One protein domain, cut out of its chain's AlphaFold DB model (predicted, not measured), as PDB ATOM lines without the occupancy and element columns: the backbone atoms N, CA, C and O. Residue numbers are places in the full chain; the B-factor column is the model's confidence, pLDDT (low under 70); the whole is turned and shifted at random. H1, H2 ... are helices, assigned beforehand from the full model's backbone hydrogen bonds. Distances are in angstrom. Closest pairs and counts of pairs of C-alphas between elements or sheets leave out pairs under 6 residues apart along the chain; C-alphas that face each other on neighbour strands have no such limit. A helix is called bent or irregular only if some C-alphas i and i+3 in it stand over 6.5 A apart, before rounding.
ATOM      1  N   PRO A 252      97.167 -42.175  20.923       81.31
ATOM      2  CA  PRO A 252      95.848 -41.593  20.642       81.31
ATOM      3  C   PRO A 252      95.397 -40.579  21.704       81.31
ATOM      4  O   PRO A 252      94.692 -39.616  21.401       81.31
ATOM      5  N   VAL A 253      95.900 -40.732  22.934       87.44
ATOM      6  CA  VAL A 253      95.713 -39.805  24.062       87.44
ATOM      7  C   VAL A 253      96.184 -38.379  23.743       87.44
ATOM      8  O   VAL A 253      95.653 -37.425  24.300       87.44
ATOM      9  N   VAL A 254      97.152 -38.206  22.839       88.50
ATOM     10  CA  VAL A 254      97.640 -36.886  22.400       88.50
ATOM     11  C   VAL A 254      96.952 -36.441  21.110       88.50
ATOM     12  O   VAL A 254      96.661 -35.256  20.936       88.50
ATOM     13  N   VAL A 255      96.644 -37.380  20.215       85.12
ATOM     14  CA  VAL A 255      96.030 -37.089  18.913       85.12
ATOM     15  C   VAL A 255      94.627 -36.523  19.075       85.12
ATOM     16  O   VAL A 255      94.335 -35.468  18.515       85.12
ATOM     17  N   ALA A 256      93.772 -37.173  19.869       87.75
ATOM     18  CA  ALA A 256      92.377 -36.762  20.004       87.75
ATOM     19  C   ALA A 256      92.231 -35.328  20.562       87.75
ATOM     20  O   ALA A 256      91.547 -34.521  19.924       87.75
ATOM     21  N   PRO A 257      92.919 -34.932  21.656       90.19
ATOM     22  CA  PRO A 257      92.905 -33.544  22.114       90.19
ATOM     23  C   PRO A 257      93.499 -32.563  21.103       90.19
ATOM     24  O   PRO A 257      92.999 -31.449  20.976       90.19
ATOM     25  N   THR A 258      94.537 -32.959  20.361       86.44
ATOM     26  CA  THR A 258      95.156 -32.092  19.348       86.44
ATOM     27  C   THR A 258      94.186 -31.809  18.202       86.44
ATOM     28  O   THR A 258      93.996 -30.653  17.831       86.44
ATOM     29  N   ILE A 259      93.513 -32.838  17.678       85.31
ATOM     30  CA  ILE A 259      92.495 -32.682  16.631       85.31
ATOM     31  C   ILE A 259      91.313 -31.857  17.153       85.31
ATOM     32  O   ILE A 259      90.836 -30.963  16.454       85.31
ATOM     33  N   ALA A 260      90.873 -32.093  18.393       86.75
ATOM     34  CA  ALA A 260      89.812 -31.307  19.018       86.75
ATOM     35  C   ALA A 260      90.201 -29.827  19.168       86.75
ATOM     36  O   ALA A 260      89.396 -28.949  18.863       86.75
ATOM     37  N   ALA A 261      91.438 -29.537  19.578       86.69
ATOM     38  CA  ALA A 261      91.954 -28.175  19.687       86.69
ATOM     39  C   ALA A 261      92.030 -27.481  18.320       86.69
ATOM     40  O   ALA A 261      91.637 -26.322  18.192       86.69
ATOM     41  N   VAL A 262      92.474 -28.203  17.289       83.56
ATOM     42  CA  VAL A 262      92.481 -27.728  15.901       83.56
ATOM     43  C   VAL A 262      91.054 -27.410  15.437       83.56
ATOM     44  O   VAL A 262      90.806 -26.314  14.942       83.56
ATOM     45  N   GLY A 263      90.086 -28.300  15.682       83.06
ATOM     46  CA  GLY A 263      88.668 -28.059  15.393       83.06
ATOM     47  C   GLY A 263      88.093 -26.847  16.135       83.06
ATOM     48  O   GLY A 263      87.425 -26.006  15.531       83.06
ATOM     49  N   LEU A 264      88.403 -26.711  17.428       86.38
ATOM     50  CA  LEU A 264      87.965 -25.587  18.256       86.38
ATOM     51  C   LEU A 264      88.535 -24.251  17.759       86.38
ATOM     52  O   LEU A 264      87.819 -23.253  17.745       86.38
ATOM     53  N   ALA A 265      89.786 -24.225  17.292       83.19
ATOM     54  CA  ALA A 265      90.384 -23.022  16.717       83.19
ATOM     55  C   ALA A 265      89.613 -22.528  15.478       83.19
ATOM     56  O   ALA A 265      89.453 -21.321  15.291       83.19
ATOM     57  N   PHE A 266      89.073 -23.433  14.653       77.25
ATOM     58  CA  PHE A 266      88.263 -23.048  13.489       77.25
ATOM     59  C   PHE A 266      86.873 -22.561  13.841       77.25
ATOM     60  O   PHE A 266      86.327 -21.741  13.101       77.25
ATOM     61  N   PHE A 267      86.314 -23.000  14.968       83.50
ATOM     62  CA  PHE A 267      85.042 -22.470  15.442       83.50
ATOM     63  C   PHE A 267      85.103 -20.942  15.565       83.50
ATOM     64  O   PHE A 267      84.183 -20.255  15.128       83.50
ATOM     65  N   SER A 268      86.226 -20.389  16.038       83.25
ATOM     66  CA  SER A 268      86.431 -18.939  16.124       83.25
ATOM     67  C   SER A 268      86.444 -18.219  14.770       83.25
ATOM     68  O   SER A 268      86.093 -17.044  14.723       83.25
ATOM     69  N   TYR A 269      86.801 -18.894  13.673       79.94
ATOM     70  CA  TYR A 269      86.778 -18.317  12.321       79.94
ATOM     71  C   TYR A 269      85.431 -18.527  11.615       79.94
ATOM     72  O   TYR A 269      84.950 -17.634  10.920       79.94
ATOM     73  N   GLY A 270      84.805 -19.693  11.795       79.62
ATOM     74  CA  GLY A 270      83.552 -20.048  11.125       79.62
ATOM     75  C   GLY A 270      82.313 -19.456  11.788       79.62
ATOM     76  O   GLY A 270      81.393 -19.027  11.094       79.62
ATOM     77  N   PHE A 271      82.291 -19.375  13.121       83.81
ATOM     78  CA  PHE A 271      81.130 -18.897  13.872       83.81
ATOM     79  C   PHE A 271      80.748 -17.439  13.558       83.81
ATOM     80  O   PHE A 271      79.563 -17.193  13.323       83.81
ATOM     81  N   PRO A 272      81.688 -16.473  13.459       84.50
ATOM     82  CA  PRO A 272      81.350 -15.109  13.046       84.50
ATOM     83  C   PRO A 272      80.728 -15.051  11.647       84.50
ATOM     84  O   PRO A 272      79.793 -14.291  11.423       84.50
ATOM     85  N   HIS A 273      81.207 -15.885  10.718       80.31
ATOM     86  CA  HIS A 273      80.694 -15.933   9.348       80.31
ATOM     87  C   HIS A 273      79.293 -16.559   9.279       80.31
ATOM     88  O   HIS A 273      78.417 -16.047   8.586       80.31
ATOM     89  N   ALA A 274      79.046 -17.614  10.062       80.75
ATOM     90  CA  ALA A 274      77.715 -18.194  10.233       80.75
ATOM     91  C   ALA A 274      76.732 -17.199  10.886       80.75
ATOM     92  O   ALA A 274      75.555 -17.144  10.523       80.75
ATOM     93  N   GLY A 275      77.228 -16.371  11.813       81.75
ATOM     94  CA  GLY A 275      76.472 -15.305  12.469       81.75
ATOM     95  C   GLY A 275      76.053 -14.160  11.541       81.75
ATOM     96  O   GLY A 275      75.056 -13.499  11.820       81.75
ATOM     97  N   SER A 276      76.739 -13.946  10.415       84.94
ATOM     98  CA  SER A 276      76.336 -12.938   9.422       84.94
ATOM     99  C   SER A 276      75.008 -13.283   8.738       84.94
ATOM    100  O   SER A 276      74.243 -12.391   8.377       84.94
ATOM    101  N   CYS A 277      74.707 -14.576   8.581       85.62
ATOM    102  CA  CYS A 277      73.477 -15.070   7.959       85.62
ATOM    103  C   CYS A 277      72.812 -16.122   8.853       85.62
ATOM    104  O   CYS A 277      72.763 -17.308   8.521       85.62
ATOM    105  N   VAL A 278      72.283 -15.681   9.997       85.31
ATOM    106  CA  VAL A 278      71.623 -16.565  10.974       85.31
ATOM    107  C   VAL A 278      70.443 -17.324  10.364       85.31
ATOM    108  O   VAL A 278      70.258 -18.490  10.693       85.31
ATOM    109  N   GLU A 279      69.690 -16.712   9.447       88.06
ATOM    110  CA  GLU A 279      68.505 -17.325   8.823       88.06
ATOM    111  C   GLU A 279      68.828 -18.612   8.048       88.06
ATOM    112  O   GLU A 279      68.037 -19.549   8.060       88.06
ATOM    113  N   ILE A 280      70.014 -18.693   7.435       85.56
ATOM    114  CA  ILE A 280      70.479 -19.874   6.687       85.56
ATOM    115  C   ILE A 280      71.281 -20.809   7.602       85.56
ATOM    116  O   ILE A 280      71.165 -22.032   7.520       85.56
ATOM    117  N   SER A 281      72.076 -20.246   8.512       83.62
ATOM    118  CA  SER A 281      72.971 -21.023   9.371       83.62
ATOM    119  C   SER A 281      72.232 -21.783  10.473       83.62
ATOM    120  O   SER A 281      72.568 -22.931  10.745       83.62
ATOM    121  N   MET A 282      71.200 -21.195  11.091       86.06
ATOM    122  CA  MET A 282      70.391 -21.868  12.118       86.06
ATOM    123  C   MET A 282      69.742 -23.169  11.632       86.06
ATOM    124  O   MET A 282      69.963 -24.199  12.273       86.06
ATOM    125  N   PRO A 283      68.977 -23.187  10.522       85.38
ATOM    126  CA  PRO A 283      68.362 -24.422  10.053       85.38
ATOM    127  C   PRO A 283      69.412 -25.458   9.645       85.38
ATOM    128  O   PRO A 283      69.204 -26.642   9.897       85.38
ATOM    129  N   LEU A 284      70.559 -25.038   9.098       83.44
ATOM    130  CA  LEU A 284      71.655 -25.947   8.764       83.44
ATOM    131  C   LEU A 284      72.264 -26.597  10.017       83.44
ATOM    132  O   LEU A 284      72.443 -27.812  10.048       83.44
ATOM    133  N   ILE A 285      72.535 -25.819  11.069       83.06
ATOM    134  CA  ILE A 285      73.081 -26.327  12.339       83.06
ATOM    135  C   ILE A 285      72.081 -27.266  13.022       83.06
ATOM    136  O   ILE A 285      72.464 -28.341  13.478       83.06
ATOM    137  N   VAL A 286      70.798 -26.897  13.064       84.06
ATOM    138  CA  VAL A 286      69.735 -27.731  13.647       84.06
ATOM    139  C   VAL A 286      69.571 -29.034  12.867       84.06
ATOM    140  O   VAL A 286      69.465 -30.095  13.477       84.06
ATOM    141  N   LEU A 287      69.598 -28.982  11.532       80.62
ATOM    142  CA  LEU A 287      69.522 -30.167  10.681       80.62
ATOM    143  C   LEU A 287      70.730 -31.089  10.882       80.62
ATOM    144  O   LEU A 287      70.554 -32.300  10.990       80.62
ATOM    145  N   LEU A 288      71.942 -30.532  10.972       78.75
ATOM    146  CA  LEU A 288      73.159 -31.302  11.239       78.75
ATOM    147  C   LEU A 288      73.134 -31.938  12.630       78.75
ATOM    148  O   LEU A 288      73.467 -33.115  12.759       78.75
ATOM    149  N   LEU A 289      72.698 -31.202  13.657       80.62
ATOM    150  CA  LEU A 289      72.526 -31.736  15.009       80.62
ATOM    151  C   LEU A 289      71.487 -32.854  15.030       80.62
ATOM    152  O   LEU A 289      71.757 -33.912  15.581       80.62
ATOM    153  N   LEU A 290      70.332 -32.660  14.389       81.62
ATOM    154  CA  LEU A 290      69.292 -33.681  14.306       81.62
ATOM    155  C   LEU A 290      69.799 -34.930  13.573       81.62
ATOM    156  O   LEU A 290      69.635 -36.034  14.075       81.62
ATOM    157  N   CYS A 291      70.464 -34.762  12.429       75.88
ATOM    158  CA  CYS A 291      71.057 -35.858  11.663       75.88
ATOM    159  C   CYS A 291      72.108 -36.619  12.488       75.88
ATOM    160  O   CYS A 291      72.072 -37.845  12.563       75.88
ATOM    161  N   THR A 292      72.993 -35.896  13.178       76.06
ATOM    162  CA  THR A 292      74.040 -36.487  14.024       76.06
ATOM    163  C   THR A 292      73.442 -37.217  15.224       76.06
ATOM    164  O   THR A 292      73.860 -38.327  15.529       76.06
ATOM    165  N   LEU A 293      72.439 -36.635  15.888       74.62
ATOM    166  CA  LEU A 293      71.758 -37.247  17.031       74.62
ATOM    167  C   LEU A 293      70.944 -38.475  16.618       74.62
ATOM    168  O   LEU A 293      70.949 -39.466  17.340       74.62
ATOM    169  N   VAL A 294      70.289 -38.445  15.454       75.75
ATOM    170  CA  VAL A 294      69.581 -39.605  14.894       75.75
ATOM    171  C   VAL A 294      70.573 -40.707  14.528       75.75
ATOM    172  O   VAL A 294      70.348 -41.853  14.906       75.75
ATOM    173  N   CYS A 295      71.697 -40.383  13.882       60.41
ATOM    174  CA  CYS A 295      72.768 -41.350  13.628       60.41
ATOM    175  C   CYS A 295      73.329 -41.929  14.930       60.41
ATOM    176  O   CYS A 295      73.463 -43.141  15.036       60.41
ATOM    177  N   LEU A 296      73.586 -41.098  15.945       60.53
ATOM    178  CA  LEU A 296      74.088 -41.552  17.242       60.53
ATOM    179  C   LEU A 296      73.073 -42.452  17.956       60.53
ATOM    180  O   LEU A 296      73.448 -43.466  18.539       60.53
ATOM    181  N   GLN A 297      71.786 -42.111  17.881       59.44
ATOM    182  CA  GLN A 297      70.712 -42.926  18.431       59.44
ATOM    183  C   GLN A 297      70.628 -44.275  17.713       59.44
ATOM    184  O   GLN A 297      70.492 -45.289  18.385       59.44
ATOM    185  N   VAL A 298      70.759 -44.309  16.383       58.31
ATOM    186  CA  VAL A 298      70.792 -45.549  15.590       58.31
ATOM    187  C   VAL A 298      72.041 -46.379  15.908       58.31
ATOM    188  O   VAL A 298      71.918 -47.585  16.098       58.31
ATOM    189  N   SER A 299      73.214 -45.757  16.056       55.19
ATOM    190  CA  SER A 299      74.454 -46.433  16.464       55.19
ATOM    191  C   SER A 299      74.351 -47.028  17.870       55.19
ATOM    192  O   SER A 299      74.725 -48.178  18.070       55.19
ATOM    193  N   LEU A 300      73.777 -46.303  18.838       52.38
ATOM    194  CA  LEU A 300      73.536 -46.817  20.193       52.38
ATOM    195  C   LEU A 300      72.483 -47.933  20.233       52.38
ATOM    196  O   LEU A 300      72.543 -48.787  21.113       52.38
ATOM    197  N   LEU A 301      71.528 -47.935  19.298       44.81
ATOM    198  CA  LEU A 301      70.507 -48.981  19.170       44.81
ATOM    199  C   LEU A 301      71.054 -50.254  18.511       44.81
ATOM    200  O   LEU A 301      70.549 -51.330  18.791       44.81
ATOM    201  N   PHE A 302      72.079 -50.138  17.662       44.91
ATOM    202  CA  PHE A 302      72.768 -51.275  17.037       44.91
ATOM    203  C   PHE A 302      73.865 -51.893  17.922       44.91
ATOM    204  O   PHE A 302      74.278 -53.023  17.680       44.91
ATOM    205  N   ILE A 303      74.341 -51.157  18.932       48.12
ATOM    206  CA  ILE A 303      75.347 -51.605  19.916       48.12
ATOM    207  C   ILE A 303      74.693 -52.312  21.128       48.12
ATOM    208  O   ILE A 303      75.394 -52.832  21.996       48.12
ATOM    209  N   LYS A 304      73.359 -52.362  21.201       37.88
ATOM    210  CA  LYS A 304      72.596 -52.933  22.320       37.88
ATOM    211  C   LYS A 304      71.828 -54.179  21.906       37.88
ATOM    212  O   LYS A 304      71.725 -55.088  22.759       37.88
TER     213      LYS A 304
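What this domain is: This is residues 252 to 304 of the 304 residues of an uncharacterized protein of Hordeum vulgare subsp. vulgare (UniProt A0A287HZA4). Starting at Pro 252, you see two long helices, H1 and then H2, joined near Cys 277 into a flat, open V. H1 has a kink near residue 269 that turns its last part toward H2, and the two arms of the V spread away from this corner with their far ends free. The printed part has 53 residues with two named helices, H1 then H2, and no named strand; its class is all helix. It is only just loose, close to extended, with a radius of gyration of the C-alphas of 14.9 A, and the C-alphas span 42 by 31 by 5 A.

Where its parts are: Find C-alpha 252 at (95.848, -41.593, 20.642); from there H1, residues 252 to 276, runs 36.4 A to C-alpha 276 at (76.336, -12.938, 9.422). H1 has a kink of 35 degrees near residue 269, yet it is neither bent nor irregular, but only just: C-alphas 269 and 272 are 6.3 A apart. Pass Cys 277 and you reach H2, residues 278 to 302, which runs 35.3 A to C-alpha 302 at (72.768, -51.275, 17.037). H2 is neither bent nor irregular, but only just: C-alphas 280 and 283 are 6.0 A apart.

How they stand to each other: Look at Ala 274 and Ser 281, whose C-alphas, the closest of H1 and H2, are 5.6 A apart. The two helices are close but not clearly touching, with 2 pairs of C-alphas within 8 A. They run opposite ways at a shallow tilt of 31 degrees, and their centres are 18.5 A apart. Along the backbones, O i to N i+4 pairs are within hydrogen-bond range in 16 of 21 cases in H1 and 20 of 21 in H2.

The domain as a whole: The two C-alphas farthest apart are those of Ser 276 and Lys 304, at 42.2 A. Residues 252 to 270, 275 to 280 and 286 to 304 stand free. The link from H1 to H2 is tight, and the printed part has no cut. The mean pLDDT of the printed part is 77.3; look for values under 70 at residues 295 to 304, where Lys 304 is the chain's last residue.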